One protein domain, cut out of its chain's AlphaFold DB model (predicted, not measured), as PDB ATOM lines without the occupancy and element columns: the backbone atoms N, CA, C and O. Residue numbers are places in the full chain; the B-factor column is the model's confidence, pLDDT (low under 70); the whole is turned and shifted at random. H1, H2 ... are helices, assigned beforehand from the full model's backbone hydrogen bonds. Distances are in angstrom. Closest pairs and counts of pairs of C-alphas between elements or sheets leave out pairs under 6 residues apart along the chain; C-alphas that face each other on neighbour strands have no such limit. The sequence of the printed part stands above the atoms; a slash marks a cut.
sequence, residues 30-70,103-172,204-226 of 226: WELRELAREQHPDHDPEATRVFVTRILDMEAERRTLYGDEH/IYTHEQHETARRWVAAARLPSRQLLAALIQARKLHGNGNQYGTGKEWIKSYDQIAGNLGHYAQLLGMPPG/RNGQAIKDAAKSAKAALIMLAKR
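This is residues 30 to 70, 103 to 172 and 204 to 226 of the 226 residues of an uncharacterized protein of Halomonas sp. 3(2) (UniProt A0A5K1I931). Two long helices, H2 and H8, meet near one end of each as a V, and a third, H4, crosses both arms and bridges the open side. H3 packs across H2, H1 folds back on H2 at the closed end of the V, and the small helices H5, H6 and H7 cluster round the open end, where H6 packs on the first residues of H8. The 134 printed residues hold eight named helices, H1 to H8 in order along the chain, and no named strand: the class is all helix, the packing mostly crossed. The whole is compact, with a radius of gyration of the C-alphas of 15.2 A and spans of 45 by 37 by 29 A.

H1, residues 30 to 36, and H2, residues 45 to 64, form a helical hairpin, running opposite ways at a steep tilt of 42 degrees; the closest C-alphas, of Ala 36 and Thr 48, are 4.3 A apart. H2 is the hub, touching four helices. H3, residues 105 to 118, touches H2 and is only just about perpendicular to it, at 71 degrees; their closest C-alphas are those of Ile 55 and Ala 112, 5.3 A apart. H4, residues 123 to 137, touches H2 at 88 degrees, about perpendicular, closest at the C-alphas of Asp 57 and Ala 133, 5.1 A. H5, residues 147 to 150, only just touches H4, with 3 pairs of C-alphas within 8 A; the closest are those of Lys 135 and Trp 149, 5.4 A apart. H6, residues 153 to 158, touches residues 206 to 209 of H8, residues 206 to 224; the closest C-alphas, of Asp 154 and Gly 206, are 4.1 A apart. H7, residues 160 to 166, is close to H4 but not clearly touching: the closest C-alphas, of Leu 127 and Ala 164, are 7.0 A apart. H8 touches H4 about perpendicular, at 83 degrees, closest at the C-alphas of Ala 129 and Ala 213, 4.3 A. With residues 217 to 224 H8 touches H2, opposite ways at a steep tilt of 62 degrees; the C-alphas of Thr 48 and Ile 221, the closest, are 6.3 A apart. H1 and H4, for instance, are apart. Every O i to N i+4 pair is within hydrogen-bond range in H1, H2, H3, H4, H6, H7 and H8; H5 is too short for such a pair.

H1 begins at C-alpha 30, (86.313, 135.378, 118.438), and is 9.5 A long. H2 is 29.0 A long, H3 20.1 A, and H4 21.3 A from C-alpha 123 at (95.766, 113.657, 128.138). H5, H6 and H7 measure 5.5 A, 8.6 A and 9.9 A. H8, 26.9 A long, ends at C-alpha 224, (92.317, 126.834, 114.449).

The C-alphas of Pro 41 and Gly 172, the two farthest apart, are 47.3 A from each other. Residues 71 to 102 and 173 to 203 are cut out; C-alphas 70 and 103 are 19.5 A apart, C-alphas 172 and 204 18.3 A. Of the links printed whole, none is long. The mean pLDDT of the printed part is 78.7; residues 65 to 70, 103 to 106, 137 to 147 and 170 to 172 are under 70.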
ATOM      1  N   TRP A  30      87.048 135.810 119.623       74.62
ATOM      2  CA  TRP A  30      86.313 135.378 118.438       74.62
ATOM      3  C   TRP A  30      86.761 136.074 117.158       74.62
ATOM      4  O   TRP A  30      86.883 135.423 116.127       74.62
ATOM      5  N   GLU A  31      87.084 137.361 117.234       75.06
ATOM      6  CA  GLU A  31      87.697 138.083 116.115       75.06
ATOM      7  C   GLU A  31      89.064 137.468 115.781       75.06
ATOM      8  O   GLU A  31      89.370 137.218 114.619       75.06
ATOM      9  N   LEU A  32      89.850 137.111 116.807       77.50
ATOM     10  CA  LEU A  32      91.103 136.373 116.628       77.50
ATOM     11  C   LEU A  32      90.896 135.004 115.984       77.50
ATOM     12  O   LEU A  32      91.721 134.585 115.177       77.50
ATOM     13  N   ARG A  33      89.814 134.303 116.339       79.12
ATOM     14  CA  ARG A  33      89.472 133.016 115.731       79.12
ATOM     15  C   ARG A  33      89.178 133.172 114.244       79.12
ATOM     16  O   ARG A  33      89.695 132.386 113.462       79.12
ATOM     17  N   GLU A  34      88.375 134.156 113.850       79.88
ATOM     18  CA  GLU A  34      88.055 134.354 112.432       79.88
ATOM     19  C   GLU A  34      89.297 134.752 111.627       79.88
ATOM     20  O   GLU A  34      89.529 134.182 110.564       79.88
ATOM     21  N   LEU A  35      90.168 135.613 112.170       79.62
ATOM     22  CA  LEU A  35      91.462 135.930 111.546       79.62
ATOM     23  C   LEU A  35      92.420 134.728 111.484       79.62
ATOM     24  O   LEU A  35      93.287 134.665 110.611       79.62
ATOM     25  N   ALA A  36      92.285 133.770 112.402       79.38
ATOM     26  CA  ALA A  36      93.098 132.559 112.411       79.38
ATOM     27  C   ALA A  36      92.735 131.576 111.285       79.38
ATOM     28  O   ALA A  36      93.563 130.735 110.930       79.38
ATOM     29  N   ARG A  37      91.537 131.681 110.694       83.69
ATOM     30  CA  ARG A  37      91.089 130.789 109.616       83.69
ATOM     31  C   ARG A  37      91.834 131.101 108.327       83.69
ATOM     32  O   ARG A  37      91.892 132.252 107.904       83.69
ATOM     33  N   GLU A  38      92.352 130.071 107.663       77.94
ATOM     34  CA  GLU A  38      93.153 130.247 106.437       77.94
ATOM     35  C   GLU A  38      92.339 130.811 105.265       77.94
ATOM     36  O   GLU A  38      92.891 131.431 104.364       77.94
ATOM     37  N   GLN A  39      91.021 130.618 105.284       76.94
ATOM     38  CA  GLN A  39      90.103 131.136 104.267       76.94
ATOM     39  C   GLN A  39      89.744 132.619 104.475       76.94
ATOM     40  O   GLN A  39      89.041 133.192 103.644       76.94
ATOM     41  N   HIS A  40      90.177 133.244 105.576       76.75
ATOM     42  CA  HIS A  40      89.869 134.644 105.854       76.75
ATOM     43  C   HIS A  40      90.722 135.579 104.968       76.75
ATOM     44  O   HIS A  40      91.933 135.367 104.876       76.75
ATOM     45  N   PRO A  41      90.149 136.640 104.357       76.44
ATOM     46  CA  PRO A  41      90.895 137.562 103.486       76.44
ATOM     47  C   PRO A  41      92.124 138.194 104.155       76.44
ATOM     48  O   PRO A  41      93.165 138.353 103.528       76.44
ATOM     49  N   ASP A  42      92.004 138.487 105.450       81.12
ATOM     50  CA  ASP A  42      93.072 139.049 106.283       81.12
ATOM     51  C   ASP A  42      93.768 137.991 107.161       81.12
ATOM     52  O   ASP A  42      94.110 138.279 108.312       81.12
ATOM     53  N   HIS A  43      93.896 136.744 106.697       80.50
ATOM     54  CA  HIS A  43      94.543 135.698 107.491       80.50
ATOM     55  C   HIS A  43      95.962 136.112 107.919       80.50
ATOM     56  O   HIS A  43      96.818 136.404 107.082       80.50
ATOM     57  N   ASP A  44      96.224 136.064 109.228       79.56
ATOM     58  CA  ASP A  44      97.562 136.228 109.796       79.56
ATOM     59  C   ASP A  44      97.940 134.980 110.625       79.56
ATOM     60  O   ASP A  44      97.274 134.655 111.622       79.56
ATOM     61  N   PRO A  45      99.032 134.274 110.273       80.44
ATOM     62  CA  PRO A  45      99.557 133.167 111.068       80.44
ATOM     63  C   PRO A  45      99.832 133.529 112.536       80.44
ATOM     64  O   PRO A  45      99.742 132.662 113.413       80.44
ATOM     65  N   GLU A  46     100.157 134.788 112.828       79.44
ATOM     66  CA  GLU A  46     100.399 135.264 114.188       79.44
ATOM     67  C   GLU A  46      99.097 135.374 114.995       79.44
ATOM     68  O   GLU A  46      99.071 134.985 116.166       79.44
ATOM     69  N   ALA A  47      97.982 135.760 114.363       77.31
ATOM     70  CA  ALA A  47      96.661 135.756 115.000       77.31
ATOM     71  C   ALA A  47      96.277 134.344 115.473       77.31
ATOM     72  O   ALA A  47      95.777 134.166 116.583       77.31
ATOM     73  N   THR A  48      96.623 133.322 114.682       83.06
ATOM     74  CA  THR A  48      96.410 131.909 115.038       83.06
ATOM     75  C   THR A  48      97.182 131.512 116.298       83.06
ATOM     76  O   THR A  48      96.649 130.847 117.190       83.06
ATOM     77  N   ARG A  49      98.452 131.923 116.404       83.19
ATOM     78  CA  ARG A  49      99.300 131.615 117.568       83.19
ATOM     79  C   ARG A  49      98.800 132.309 118.829       83.19
ATOM     80  O   ARG A  49      98.775 131.690 119.897       83.19
ATOM     81  N   VAL A  50      98.391 133.570 118.701       82.88
ATOM     82  CA  VAL A  50      97.836 134.361 119.804       82.88
ATOM     83  C   VAL A  50      96.497 133.783 120.257       82.88
ATOM     84  O   VAL A  50      96.303 133.610 121.457       82.88
ATOM     85  N   PHE A  51      95.619 133.396 119.327       84.88
ATOM     86  CA  PHE A  51      94.357 132.720 119.632       84.88
ATOM     87  C   PHE A  51      94.578 131.444 120.456       84.88
ATOM     88  O   PHE A  51      94.030 131.311 121.548       84.88
ATOM     89  N   VAL A  52      95.435 130.532 119.980       87.00
ATOM     90  CA  VAL A  52      95.720 129.264 120.676       87.00
ATOM     91  C   VAL A  52      96.328 129.498 122.056       87.00
ATOM     92  O   VAL A  52      95.969 128.806 123.007       87.00
ATOM     93  N   THR A  53      97.238 130.467 122.175       86.06
ATOM     94  CA  THR A  53      97.854 130.814 123.463       86.06
ATOM     95  C   THR A  53      96.792 131.308 124.440       86.06
ATOM     96  O   THR A  53      96.631 130.710 125.499       86.06
ATOM     97  N   ARG A  54      95.962 132.274 124.029       83.50
ATOM     98  CA  ARG A  54      94.892 132.819 124.873       83.50
ATOM     99  C   ARG A  54      93.854 131.775 125.269       83.50
ATOM    100  O   ARG A  54      93.444 131.759 126.420       83.50
ATOM    101  N   ILE A  55      93.452 130.878 124.368       87.06
ATOM    102  CA  ILE A  55      92.520 129.789 124.710       87.06
ATOM    103  C   ILE A  55      93.109 128.860 125.780       87.06
ATOM    104  O   ILE A  55      92.405 128.470 126.711       87.06
ATOM    105  N   LEU A  56      94.393 128.508 125.666       88.06
ATOM    106  CA  LEU A  56      95.067 127.684 126.670       88.06
ATOM    107  C   LEU A  56      95.203 128.407 128.012       88.06
ATOM    108  O   LEU A  56      95.036 127.770 129.052       88.06
ATOM    109  N   ASP A  57      95.475 129.710 127.992       84.00
ATOM    110  CA  ASP A  57      95.572 130.525 129.204       84.00
ATOM    111  C   ASP A  57      94.219 130.621 129.906       84.00
ATOM    112  O   ASP A  57      94.145 130.359 131.102       84.00
ATOM    113  N   MET A  58      93.143 130.875 129.154       81.88
ATOM    114  CA  MET A  58      91.781 130.902 129.688       81.88
ATOM    115  C   MET A  58      91.376 129.548 130.275       81.88
ATOM    116  O   MET A  58      90.788 129.502 131.347       81.88
ATOM    117  N   GLU A  59      91.713 128.421 129.641       84.56
ATOM    118  CA  GLU A  59      91.404 127.101 130.214       84.56
ATOM    119  C   GLU A  59      92.252 126.794 131.462       84.56
ATOM    120  O   GLU A  59      91.758 126.189 132.417       84.56
ATOM    121  N   ALA A  60      93.519 127.212 131.491       83.25
ATOM    122  CA  ALA A  60      94.372 127.065 132.667       83.25
ATOM    123  C   ALA A  60      93.891 127.948 133.832       83.25
ATOM    124  O   ALA A  60      93.846 127.494 134.977       83.25
ATOM    125  N   GLU A  61      93.496 129.187 133.552       78.38
ATOM    126  CA  GLU A  61      92.871 130.114 134.494       78.38
ATOM    127  C   GLU A  61      91.539 129.562 135.011       78.38
ATOM    128  O   GLU A  61      91.364 129.450 136.224       78.38
ATOM    129  N   ARG A  62      90.660 129.073 134.125       78.44
ATOM    130  CA  ARG A  62      89.400 128.413 134.508       78.44
ATOM    131  C   ARG A  62      89.628 127.292 135.512       78.44
ATOM    132  O   ARG A  62      88.830 127.128 136.417       78.44
ATOM    133  N   ARG A  63      90.691 126.504 135.344       77.38
ATOM    134  CA  ARG A  63      91.006 125.352 136.206       77.38
ATOM    135  C   ARG A  63      91.660 125.720 137.532       77.38
ATOM    136  O   ARG A  63      91.619 124.906 138.441       77.38
ATOM    137  N   THR A  64      92.290 126.890 137.629       72.06
ATOM    138  CA  THR A  64      93.151 127.248 138.773       72.06
ATOM    139  C   THR A  64      92.648 128.432 139.593       72.06
ATOM    140  O   THR A  64      92.985 128.522 140.767       72.06
ATOM    141  N   LEU A  65      91.888 129.348 138.988       63.44
ATOM    142  CA  LEU A  65      91.349 130.560 139.619       63.44
ATOM    143  C   LEU A  65      89.836 130.458 139.822       63.44
ATOM    144  O   LEU A  65      89.342 130.769 140.898       63.44
ATOM    145  N   TYR A  66      89.121 129.971 138.809       53.34
ATOM    146  CA  TYR A  66      87.664 129.757 138.846       53.34
ATOM    147  C   TYR A  66      87.286 128.289 139.042       53.34
ATOM    148  O   TYR A  66      86.113 127.922 139.036       53.34
ATOM    149  N   GLY A  67      88.305 127.439 139.156       47.59
ATOM    150  CA  GLY A  67      88.190 125.997 139.157       47.59
ATOM    151  C   GLY A  67      87.836 125.516 140.533       47.59
ATOM    152  O   GLY A  67      88.616 124.772 141.120       47.59
ATOM    153  N   ASP A  68      86.673 125.939 141.025       45.16
ATOM    154  CA  ASP A  68      86.078 125.218 142.114       45.16
ATOM    155  C   ASP A  68      84.538 125.212 142.207       45.16
ATOM    156  O   ASP A  68      83.952 125.854 143.072       45.16
ATOM    157  N   GLU A  69      83.878 124.414 141.361       42.19
ATOM    158  CA  GLU A  69      82.583 123.789 141.709       42.19
ATOM    159  C   GLU A  69      82.756 122.329 142.200       42.19
ATOM    160  O   GLU A  69      81.793 121.704 142.633       42.19
ATOM    161  N   HIS A  70      83.972 121.756 142.162       38.38
ATOM    162  CA  HIS A  70      84.231 120.324 142.437       38.38
ATOM    163  C   HIS A  70      85.298 120.026 143.520       38.38
ATOM    164  O   HIS A  70      85.215 118.989 144.178       38.38
ATOM    165  N   ILE A 103      78.738 136.441 135.161       48.62
ATOM    166  CA  ILE A 103      77.940 136.668 133.932       48.62
ATOM    167  C   ILE A 103      78.777 136.844 132.645       48.62
ATOM    168  O   ILE A 103      78.303 136.473 131.578       48.62
ATOM    169  N   TYR A 104      80.015 137.360 132.696       40.88
ATOM    170  CA  TYR A 104      80.776 137.687 131.464       40.88
ATOM    171  C   TYR A 104      82.058 136.864 131.259       40.88
ATOM    172  O   TYR A 104      82.402 136.497 130.136       40.88
ATOM    173  N   THR A 105      82.765 136.511 132.335       54.56
ATOM    174  CA  THR A 105      83.959 135.657 132.261       54.56
ATOM    175  C   THR A 105      83.596 134.191 132.018       54.56
ATOM    176  O   THR A 105      84.299 133.518 131.268       54.56
ATOM    177  N   HIS A 106      82.474 133.694 132.549       63.66
ATOM    178  CA  HIS A 106      82.096 132.280 132.436       63.66
ATOM    179  C   HIS A 106      81.902 131.814 130.982       63.66
ATOM    180  O   HIS A 106      82.387 130.746 130.617       63.66
ATOM    181  N   GLU A 107      81.277 132.615 130.112       71.00
ATOM    182  CA  GLU A 107      80.987 132.195 128.732       71.00
ATOM    183  C   GLU A 107      82.256 131.985 127.896       71.00
ATOM    184  O   GLU A 107      82.381 130.991 127.173       71.00
ATOM    185  N   GLN A 108      83.231 132.890 128.007       70.75
ATOM    186  CA  GLN A 108      84.478 132.774 127.251       70.75
ATOM    187  C   GLN A 108      85.352 131.624 127.777       70.75
ATOM    188  O   GLN A 108      85.980 130.917 126.987       70.75
ATOM    189  N   HIS A 109      85.353 131.384 129.092       78.06
ATOM    190  CA  HIS A 109      86.062 130.251 129.693       78.06
ATOM    191  C   HIS A 109      85.389 128.911 129.344       78.06
ATOM    192  O   HIS A 109      86.075 127.948 129.004       78.06
ATOM    193  N   GLU A 110      84.056 128.840 129.335       78.88
ATOM    194  CA  GLU A 110      83.308 127.657 128.883       78.88
ATOM    195  C   GLU A 110      83.491 127.393 127.390       78.88
ATOM    196  O   GLU A 110      83.612 126.248 126.949       78.88
ATOM    197  N   THR A 111      83.575 128.453 126.596       78.81
ATOM    198  CA  THR A 111      83.952 128.364 125.190       78.81
ATOM    199  C   THR A 111      85.344 127.756 125.030       78.81
ATOM    200  O   THR A 111      85.508 126.802 124.264       78.81
ATOM    201  N   ALA A 112      86.338 128.272 125.759       83.38
ATOM    202  CA  ALA A 112      87.698 127.741 125.744       83.38
ATOM    203  C   ALA A 112      87.715 126.259 126.146       83.38
ATOM    204  O   ALA A 112      88.291 125.435 125.430       83.38
ATOM    205  N   ARG A 113      86.981 125.889 127.205       86.12
ATOM    206  CA  ARG A 113      86.787 124.498 127.639       86.12
ATOM    207  C   ARG A 113      86.245 123.619 126.518       86.12
ATOM    208  O   ARG A 113      86.803 122.558 126.237       86.12
ATOM    209  N   ARG A 114      85.155 124.044 125.868       84.94
ATOM    210  CA  ARG A 114      84.513 123.301 124.768       84.94
ATOM    211  C   ARG A 114      85.454 123.139 123.582       84.94
ATOM    212  O   ARG A 114      85.513 122.056 123.009       84.94
ATOM    213  N   TRP A 115      86.212 124.176 123.237       86.00
ATOM    214  CA  TRP A 115      87.154 124.133 122.123       86.00
ATOM    215  C   TRP A 115      88.334 123.193 122.400       86.00
ATOM    216  O   TRP A 115      88.650 122.333 121.577       86.00
ATOM    217  N   VAL A 116      88.933 123.281 123.592       86.81
ATOM    218  CA  VAL A 116      90.007 122.370 124.025       86.81
ATOM    219  C   VAL A 116      89.507 120.922 124.090       86.81
ATOM    220  O   VAL A 116      90.208 120.009 123.653       86.81
ATOM    221  N   ALA A 117      88.279 120.696 124.567       85.38
ATOM    222  CA  ALA A 117      87.658 119.372 124.566       85.38
ATOM    223  C   ALA A 117      87.412 118.844 123.140       85.38
ATOM    224  O   ALA A 117      87.680 117.674 122.854       85.38
ATOM    225  N   ALA A 118      86.960 119.704 122.221       85.88
ATOM    226  CA  ALA A 118      86.740 119.355 120.818       85.88
ATOM    227  C   ALA A 118      88.043 119.000 120.084       85.88
ATOM    228  O   ALA A 118      88.026 118.156 119.189       85.88
ATOM    229  N   ALA A 119      89.176 119.575 120.499       86.38
ATOM    230  CA  ALA A 119      90.485 119.241 119.947       86.38
ATOM    231  C   ALA A 119      90.934 117.801 120.244       86.38
ATOM    232  O   ALA A 119      91.857 117.317 119.589       86.38
ATOM    233  N   ARG A 120      90.302 117.114 121.214       86.62
ATOM    234  CA  ARG A 120      90.580 115.713 121.591       86.62
ATOM    235  C   ARG A 120      92.077 115.420 121.755       86.62
ATOM    236  O   ARG A 120      92.570 114.371 121.344       86.62
ATOM    237  N   LEU A 121      92.804 116.367 122.348       85.25
ATOM    238  CA  LEU A 121      94.227 116.194 122.612       85.25
ATOM    239  C   LEU A 121      94.451 114.996 123.549       85.25
ATOM    240  O   LEU A 121      93.698 114.830 124.512       85.25
ATOM    241  N   PRO A 122      95.513 114.198 123.340       85.50
ATOM    242  CA  PRO A 122      95.919 113.188 124.307       85.50
ATOM    243  C   PRO A 122      96.133 113.812 125.689       85.50
ATOM    244  O   PRO A 122      96.748 114.877 125.790       85.50
ATOM    245  N   SER A 123      95.711 113.133 126.760       83.56
ATOM    246  CA  SER A 123      95.766 113.657 128.138       83.56
ATOM    247  C   SER A 123      97.151 114.183 128.524       83.56
ATOM    248  O   SER A 123      97.274 115.234 129.148       83.56
ATOM    249  N   ARG A 124      98.211 113.499 128.073       85.25
ATOM    250  CA  ARG A 124      99.604 113.924 128.241       85.25
ATOM    251  C   ARG A 124      99.892 115.269 127.567       85.25
ATOM    252  O   ARG A 124     100.488 116.150 128.173       85.25
ATOM    253  N   GLN A 125      99.476 115.446 126.320       89.31
ATOM    254  CA  GLN A 125      99.692 116.689 125.576       89.31
ATOM    255  C   GLN A 125      98.877 117.843 126.163       89.31
ATOM    256  O   GLN A 125      99.409 118.938 126.336       89.31
ATOM    257  N   LEU A 126      97.622 117.576 126.532       88.62
ATOM    258  CA  LEU A 126      96.757 118.545 127.196       88.62
ATOM    259  C   LEU A 126      97.371 119.021 128.517       88.62
ATOM    260  O   LEU A 126      97.524 120.221 128.722       88.62
ATOM    261  N   LEU A 127      97.783 118.093 129.385       89.00
ATOM    262  CA  LEU A 127      98.402 118.438 130.663       89.00
ATOM    263  C   LEU A 127      99.669 119.276 130.467       89.00
ATOM    264  O   LEU A 127      99.843 120.289 131.139       89.00
ATOM    265  N   ALA A 128     100.537 118.898 129.526       91.56
ATOM    266  CA  ALA A 128     101.744 119.664 129.234       91.56
ATOM    267  C   ALA A 128     101.436 121.090 128.745       91.56
ATOM    268  O   ALA A 128     102.085 122.043 129.181       91.56
ATOM    269  N   ALA A 129     100.438 121.244 127.868       91.75
ATOM    270  CA  ALA A 129     100.006 122.547 127.369       91.75
ATOM    271  C   ALA A 129      99.461 123.438 128.492       91.75
ATOM    272  O   ALA A 129      99.834 124.607 128.571       91.75
ATOM    273  N   LEU A 130      98.652 122.873 129.394       89.75
ATOM    274  CA  LEU A 130      98.096 123.582 130.549       89.75
ATOM    275  C   LEU A 130      99.173 123.964 131.571       89.75
ATOM    276  O   LEU A 130      99.161 125.085 132.069       89.75
ATOM    277  N   ILE A 131     100.144 123.082 131.838       90.50
ATOM    278  CA  ILE A 131     101.307 123.402 132.684       90.50
ATOM    279  C   ILE A 131     102.079 124.585 132.091       90.50
ATOM    280  O   ILE A 131     102.455 125.505 132.817       90.50
ATOM    281  N   GLN A 132     102.319 124.578 130.776       91.31
ATOM    282  CA  GLN A 132     103.036 125.662 130.111       91.31
ATOM    283  C   GLN A 132     102.253 126.982 130.160       91.31
ATOM    284  O   GLN A 132     102.846 128.012 130.473       91.31
ATOM    285  N   ALA A 133     100.951 126.950 129.868       88.31
ATOM    286  CA  ALA A 133     100.065 128.115 129.917       88.31
ATOM    287  C   ALA A 133     100.020 128.715 131.328       88.31
ATOM    288  O   ALA A 133     100.331 129.889 131.540       88.31
ATOM    289  N   ARG A 134      99.783 127.866 132.338       85.44
ATOM    290  CA  ARG A 134      99.751 128.306 133.732       85.44
ATOM    291  C   ARG A 134     101.090 128.860 134.200       85.44
ATOM    292  O   ARG A 134     101.106 129.802 134.977       85.44
ATOM    293  N   LYS A 135     102.214 128.320 133.731       86.12
ATOM    294  CA  LYS A 135     103.541 128.836 134.084       86.12
ATOM    295  C   LYS A 135     103.853 130.195 133.445       86.12
ATOM    296  O   LYS A 135     104.600 130.963 134.041       86.12
ATOM    297  N   LEU A 136     103.311 130.487 132.261       75.81
ATOM    298  CA  LEU A 136     103.516 131.767 131.572       75.81
ATOM    299  C   LEU A 136     102.783 132.922 132.278       75.81
ATOM    300  O   LEU A 136     103.319 134.022 132.351       75.81
ATOM    301  N   HIS A 137     101.593 132.649 132.826       62.62
ATOM    302  CA  HIS A 137     100.716 133.650 133.456       62.62
ATOM    303  C   HIS A 137     100.593 133.531 134.976       62.62
ATOM    304  O   HIS A 137     100.005 134.392 135.628       62.62
ATOM    305  N   GLY A 138     101.156 132.476 135.561       57.53
ATOM    306  CA  GLY A 138     101.329 132.326 136.994       57.53
ATOM    307  C   GLY A 138     102.365 133.330 137.475       57.53
ATOM    308  O   GLY A 138     103.518 132.970 137.692       57.53
ATOM    309  N   ASN A 139     101.953 134.591 137.619       51.84
ATOM    310  CA  ASN A 139     102.699 135.666 138.263       51.84
ATOM    311  C   ASN A 139     102.845 135.363 139.760       51.84
ATOM    312  O   ASN A 139     102.303 136.051 140.622       51.84
ATOM    313  N   GLY A 140     103.583 134.306 140.081       47.41
ATOM    314  CA  GLY A 140     104.065 134.069 141.421       47.41
ATOM    315  C   GLY A 140     105.150 135.095 141.710       47.41
ATOM    316  O   GLY A 140     106.322 134.873 141.413       47.41
ATOM    317  N   ASN A 141     104.783 136.214 142.330       47.03
ATOM    318  CA  ASN A 141     105.714 136.815 143.272       47.03
ATOM    319  C   ASN A 141     106.004 135.738 144.339       47.03
ATOM    320  O   ASN A 141     105.096 135.007 144.738       47.03
ATOM    321  N   GLN A 142     107.247 135.611 144.807       49.75
ATOM    322  CA  GLN A 142     107.679 134.578 145.768       49.75
ATOM    323  C   GLN A 142     106.855 134.564 147.080       49.75
ATOM    324  O   GLN A 142     106.919 133.597 147.853       49.75
ATOM    325  N   TYR A 143     106.066 135.621 147.289       44.75
ATOM    326  CA  TYR A 143     105.239 135.925 148.450       44.75
ATOM    327  C   TYR A 143     103.711 135.873 148.193       44.75
ATOM    328  O   TYR A 143     102.960 136.221 149.095       44.75
ATOM    329  N   GLY A 144     103.234 135.459 147.006       47.12
ATOM    330  CA  GLY A 144     101.800 135.456 146.640       47.12
ATOM    331  C   GLY A 144     101.230 134.106 146.171       47.12
ATOM    332  O   GLY A 144     101.941 133.100 146.084       47.12
ATOM    333  N   THR A 145      99.932 134.095 145.848       52.50
ATOM    334  CA  THR A 145      99.220 132.969 145.215       52.50
ATOM    335  C   THR A 145      99.853 132.631 143.858       52.50
ATOM    336  O   THR A 145     100.089 133.509 143.032       52.50
ATOM    337  N   GLY A 146     100.179 131.354 143.617       63.78
ATOM    338  CA  GLY A 146     100.854 130.902 142.388       63.78
ATOM    339  C   GLY A 146     102.354 130.611 142.522       63.78
ATOM    340  O   GLY A 146     103.010 130.299 141.523       63.78
ATOM    341  N   LYS A 147     102.906 130.645 143.742       69.75
ATOM    342  CA  LYS A 147     104.294 130.253 144.048       69.75
ATOM    343  C   LYS A 147     104.647 128.839 143.568       69.75
ATOM    344  O   LYS A 147     105.802 128.580 143.219       69.75
ATOM    345  N   GLU A 148     103.673 127.931 143.508       75.75
ATOM    346  CA  GLU A 148     103.869 126.559 143.028       75.75
ATOM    347  C   GLU A 148     104.319 126.522 141.562       75.75
ATOM    348  O   GLU A 148     105.106 125.656 141.177       75.75
ATOM    349  N   TRP A 149     103.882 127.485 140.748       83.38
ATOM    350  CA  TRP A 149     104.131 127.518 139.304       83.38
ATOM    351  C   TRP A 149     105.480 128.143 138.929       83.38
ATOM    352  O   TRP A 149     105.936 128.009 137.789       83.38
ATOM    353  N   ILE A 150     106.193 128.734 139.894       83.25
ATOM    354  CA  ILE A 150     107.558 129.255 139.706       83.25
ATOM    355  C   ILE A 150     108.563 128.103 139.506       83.25
ATOM    356  O   ILE A 150     109.557 128.263 138.795       83.25
ATOM    357  N   LYS A 151     108.275 126.910 140.047       87.06
ATOM    358  CA  LYS A 151     109.147 125.719 140.008       87.06
ATOM    359  C   LYS A 151     109.606 125.343 138.599       87.06
ATOM    360  O   LYS A 151     108.858 125.499 137.634       87.06
ATOM    361  N   SER A 152     110.835 124.845 138.458       90.50
ATOM    362  CA  SER A 152     111.359 124.433 137.149       90.50
ATOM    363  C   SER A 152     110.512 123.305 136.547       90.50
ATOM    364  O   SER A 152     109.840 122.565 137.262       90.50
ATOM    365  N   TYR A 153     110.551 123.139 135.223       91.75
ATOM    366  CA  TYR A 153     109.826 122.038 134.582       91.75
ATOM    367  C   TYR A 153     110.288 120.660 135.087       91.75
ATOM    368  O   TYR A 153     109.471 119.750 135.156       91.75
ATOM    369  N   ASP A 154     111.556 120.503 135.481       90.50
ATOM    370  CA  ASP A 154     112.052 119.256 136.080       90.50
ATOM    371  C   ASP A 154     111.470 119.020 137.479       90.50
ATOM    372  O   ASP A 154     111.062 117.907 137.798       90.50
ATOM    373  N   GLN A 155     111.347 120.076 138.291       90.44
ATOM    374  CA  GLN A 155     110.670 120.002 139.593       90.44
ATOM    375  C   GLN A 155     109.181 119.663 139.434       90.44
ATOM    376  O   GLN A 155     108.644 118.872 140.205       90.44
ATOM    377  N   ILE A 156     108.530 120.220 138.409       89.19
ATOM    378  CA  ILE A 156     107.139 119.906 138.065       89.19
ATOM    379  C   ILE A 156     107.007 118.447 137.614       89.19
ATOM    380  O   ILE A 156     106.104 117.750 138.070       89.19
ATOM    381  N   ALA A 157     107.919 117.956 136.769       88.12
ATOM    382  CA  ALA A 157     107.930 116.561 136.327       88.12
ATOM    383  C   ALA A 157     108.098 115.585 137.505       88.12
ATOM    384  O   ALA A 157     107.421 114.557 137.545       88.12
ATOM    385  N   GLY A 158     108.937 115.934 138.488       85.75
ATOM    386  CA  GLY A 158     109.149 115.139 139.700       85.75
ATOM    387  C   GLY A 158     107.925 115.036 140.620       85.75
ATOM    388  O   GLY A 158     107.807 114.058 141.351       85.75
ATOM    389  N   ASN A 159     106.989 115.991 140.562       86.12
ATOM    390  CA  ASN A 159     105.740 115.963 141.333       86.12
ATOM    391  C   ASN A 159     104.506 116.187 140.443       86.12
ATOM    392  O   ASN A 159     103.626 117.000 140.725       86.12
ATOM    393  N   LEU A 160     104.450 115.464 139.325       84.62
ATOM    394  CA  LEU A 160     103.437 115.690 138.299       84.62
ATOM    395  C   LEU A 160     101.999 115.482 138.800       84.62
ATOM    396  O   LEU A 160     101.092 116.167 138.336       84.62
ATOM    397  N   GLY A 161     101.791 114.561 139.746       81.06
ATOM    398  CA  GLY A 161     100.473 114.292 140.327       81.06
ATOM    399  C   GLY A 161      99.882 115.519 141.024       81.06
ATOM    400  O   GLY A 161      98.734 115.868 140.767       81.06
ATOM    401  N   HIS A 162     100.687 116.223 141.825       83.81
ATOM    402  CA  HIS A 162     100.268 117.458 142.487       83.81
ATOM    403  C   HIS A 162      99.875 118.546 141.477       83.81
ATOM    404  O   HIS A 162      98.796 119.123 141.574       83.81
ATOM    405  N   TYR A 163     100.699 118.784 140.450       85.56
ATOM    406  CA  TYR A 163     100.400 119.797 139.429       85.56
ATOM    407  C   TYR A 163      99.208 119.434 138.539       85.56
ATOM    408  O   TYR A 163      98.483 120.322 138.098       85.56
ATOM    409  N   ALA A 164      98.983 118.144 138.281       84.06
ATOM    410  CA  ALA A 164      97.793 117.683 137.578       84.06
ATOM    411  C   ALA A 164      96.524 117.954 138.403       84.06
ATOM    412  O   ALA A 164      95.545 118.456 137.853       84.06
ATOM    413  N   GLN A 165      96.561 117.695 139.714       81.44
ATOM    414  CA  GLN A 165      95.452 117.999 140.625       81.44
ATOM    415  C   GLN A 165      95.166 119.500 140.705       81.44
ATOM    416  O   GLN A 165      94.011 119.898 140.604       81.44
ATOM    417  N   LEU A 166      96.205 120.340 140.787       80.00
ATOM    418  CA  LEU A 166      96.046 121.801 140.734       80.00
ATOM    419  C   LEU A 166      95.393 122.284 139.428       80.00
ATOM    420  O   LEU A 166      94.806 123.358 139.400       80.00
ATOM    421  N   LEU A 167      95.487 121.509 138.343       81.94
ATOM    422  CA  LEU A 167      94.814 121.770 137.064       81.94
ATOM    423  C   LEU A 167      93.449 121.062 136.954       81.94
ATOM    424  O   LEU A 167      92.922 120.891 135.848       81.94
ATOM    425  N   GLY A 168      92.878 120.621 138.075       75.62
ATOM    426  CA  GLY A 168      91.562 119.987 138.142       75.62
ATOM    427  C   GLY A 168      91.509 118.579 137.546       75.62
ATOM    428  O   GLY A 168      90.436 118.124 137.154       75.62
ATOM    429  N   MET A 169      92.646 117.885 137.415       76.44
ATOM    430  CA  MET A 169      92.645 116.459 137.073       76.44
ATOM    431  C   MET A 169      92.311 115.631 138.325       76.44
ATOM    432  O   MET A 169      92.780 115.972 139.413       76.44
ATOM    433  N   PRO A 170      91.539 114.534 138.205       67.88
ATOM    434  CA  PRO A 170      91.140 113.754 139.369       67.88
ATOM    435  C   PRO A 170      92.353 113.165 140.111       67.88
ATOM    436  O   PRO A 170      93.338 112.776 139.470       67.88
ATOM    437  N   PRO A 171      92.296 113.033 141.450       64.69
ATOM    438  CA  PRO A 171      93.335 112.342 142.201       64.69
ATOM    439  C   PRO A 171      93.430 110.886 141.734       64.69
ATOM    440  O   PRO A 171      92.424 110.235 141.467       64.69
ATOM    441  N   GLY A 172      94.652 110.382 141.570       57.31
ATOM    442  CA  GLY A 172      94.874 109.040 141.033       57.31
ATOM    443  C   GLY A 172      94.609 108.901 139.531       57.31
ATOM    444  O   GLY A 172      94.921 107.847 138.989       57.31
ATOM    445  N   ARG A 204     109.451 112.040 131.716       83.00
ATOM    446  CA  ARG A 204     110.735 111.658 132.308       83.00
ATOM    447  C   ARG A 204     111.468 112.854 132.922       83.00
ATOM    448  O   ARG A 204     112.222 112.689 133.869       83.00
ATOM    449  N   ASN A 205     111.296 114.035 132.336       88.75
ATOM    450  CA  ASN A 205     111.941 115.281 132.736       88.75
ATOM    451  C   ASN A 205     111.127 116.485 132.235       88.75
ATOM    452  O   ASN A 205     110.126 116.339 131.524       88.75
ATOM    453  N   GLY A 206     111.579 117.687 132.573       88.94
ATOM    454  CA  GLY A 206     110.965 118.935 132.154       88.94
ATOM    455  C   GLY A 206     111.028 119.183 130.647       88.94
ATOM    456  O   GLY A 206     110.134 119.829 130.098       88.94
ATOM    457  N   GLN A 207     112.029 118.641 129.948       92.06
ATOM    458  CA  GLN A 207     112.098 118.741 128.488       92.06
ATOM    459  C   GLN A 207     110.946 117.978 127.821       92.06
ATOM    460  O   GLN A 207     110.291 118.519 126.934       92.06
ATOM    461  N   ALA A 208     110.603 116.791 128.326       88.94
ATOM    462  CA  ALA A 208     109.467 116.017 127.833       88.94
ATOM    463  C   ALA A 208     108.125 116.758 127.997       88.94
ATOM    464  O   ALA A 208     107.232 116.581 127.168       88.94
ATOM    465  N   ILE A 209     107.987 117.602 129.030       90.25
ATOM    466  CA  ILE A 209     106.826 118.495 129.190       90.25
ATOM    467  C   ILE A 209     106.822 119.541 128.072       90.25
ATOM    468  O   ILE A 209     105.814 119.707 127.390       90.25
ATOM    469  N   LYS A 210     107.948 120.226 127.842       93.50
ATOM    470  CA  LYS A 210     108.051 121.256 126.794       93.50
ATOM    471  C   LYS A 210     107.762 120.693 125.401       93.50
ATOM    472  O   LYS A 210     107.025 121.315 124.639       93.50
ATOM    473  N   ASP A 211     108.296 119.516 125.086       92.62
ATOM    474  CA  ASP A 211     108.110 118.872 123.783       92.62
ATOM    475  C   ASP A 211     106.648 118.456 123.570       92.62
ATOM    476  O   ASP A 211     106.065 118.717 122.514       92.62
ATOM    477  N   ALA A 212     106.016 117.880 124.598       91.19
ATOM    478  CA  ALA A 212     104.600 117.529 124.551       91.19
ATOM    479  C   ALA A 212     103.701 118.771 124.424       91.19
ATOM    480  O   ALA A 212     102.755 118.753 123.637       91.19
ATOM    481  N   ALA A 213     104.019 119.859 125.131       92.62
ATOM    482  CA  ALA A 213     103.295 121.125 125.027       92.62
ATOM    483  C   ALA A 213     103.441 121.752 123.631       92.62
ATOM    484  O   ALA A 213     102.468 122.248 123.064       92.62
ATOM    485  N   LYS A 214     104.637 121.678 123.029       93.44
ATOM    486  CA  LYS A 214     104.878 122.126 121.651       93.44
ATOM    487  C   LYS A 214     104.037 121.331 120.651       93.44
ATOM    488  O   LYS A 214     103.402 121.932 119.787       93.44
ATOM    489  N   SER A 215     103.994 120.006 120.794       90.12
ATOM    490  CA  SER A 215     103.146 119.142 119.964       90.12
ATOM    491  C   SER A 215     101.660 119.470 120.127       90.12
ATOM    492  O   SER A 215     100.940 119.539 119.135       90.12
ATOM    493  N   ALA A 216     101.209 119.713 121.361       90.94
ATOM    494  CA  ALA A 216      99.832 120.101 121.652       90.94
ATOM    495  C   ALA A 216      99.468 121.421 120.960       90.94
ATOM    496  O   ALA A 216      98.480 121.496 120.236       90.94
ATOM    497  N   LYS A 217     100.310 122.452 121.115       91.06
ATOM    498  CA  LYS A 217     100.119 123.756 120.467       91.06
ATOM    499  C   LYS A 217     100.078 123.636 118.948       91.06
ATOM    500  O   LYS A 217      99.227 124.259 118.327       91.06
ATOM    501  N   ALA A 218     100.942 122.816 118.352       90.38
ATOM    502  CA  ALA A 218     100.914 122.570 116.913       90.38
ATOM    503  C   ALA A 218      99.576 121.956 116.462       90.38
ATOM    504  O   ALA A 218      98.986 122.433 115.497       90.38
ATOM    505  N   ALA A 219      99.055 120.961 117.188       89.88
ATOM    506  CA  ALA A 219      97.753 120.363 116.887       89.88
ATOM    507  C   ALA A 219      96.600 121.380 117.005       89.88
ATOM    508  O   ALA A 219      95.736 121.438 116.132       89.88
ATOM    509  N   LEU A 220      96.625 122.228 118.036       89.00
ATOM    510  CA  LEU A 220      95.641 123.296 118.230       89.00
ATOM    511  C   LEU A 220      95.714 124.372 117.137       89.00
ATOM    512  O   LEU A 220      94.680 124.834 116.667       89.00
ATOM    513  N   ILE A 221      96.916 124.733 116.684       89.00
ATOM    514  CA  ILE A 221      97.115 125.653 115.554       89.00
ATOM    515  C   ILE A 221      96.510 125.063 114.277       89.00
ATOM    516  O   ILE A 221      95.786 125.754 113.568       89.00
ATOM    517  N   MET A 222      96.757 123.779 114.000       88.12
ATOM    518  CA  MET A 222      96.174 123.103 112.835       88.12
ATOM    519  C   MET A 222      94.648 123.013 112.904       88.12
ATOM    520  O   MET A 222      94.001 123.001 111.863       88.12
ATOM    521  N   LEU A 223      94.072 122.946 114.107       86.50
ATOM    522  CA  LEU A 223      92.624 122.998 114.300       86.50
ATOM    523  C   LEU A 223      92.067 124.407 114.073       86.50
ATOM    524  O   LEU A 223      91.028 124.541 113.444       86.50
ATOM    525  N   ALA A 224      92.752 125.441 114.566       84.38
ATOM    526  CA  ALA A 224      92.317 126.834 114.449       84.38
ATOM    527  C   ALA A 224      92.343 127.362 113.002       84.38
ATOM    528  O   ALA A 224      91.586 128.266 112.669       84.38
ATOM    529  N   LYS A 225      93.200 126.780 112.157       82.88
ATOM    530  CA  LYS A 225      93.332 127.107 110.729       82.88
ATOM    531  C   LYS A 225      92.166 126.626 109.858       82.88
ATOM    532  O   LYS A 225      91.983 127.169 108.770       82.88
ATOM    533  N   ARG A 226      91.429 125.608 110.317       77.25
ATOM    534  CA  ARG A 226      90.284 125.007 109.610       77.25
ATOM    535  C   ARG A 226      89.038 125.873 109.768       77.25
ATOM    536  O   ARG A 226      88.360 126.115 108.747       77.25
TER     537      ARG A 226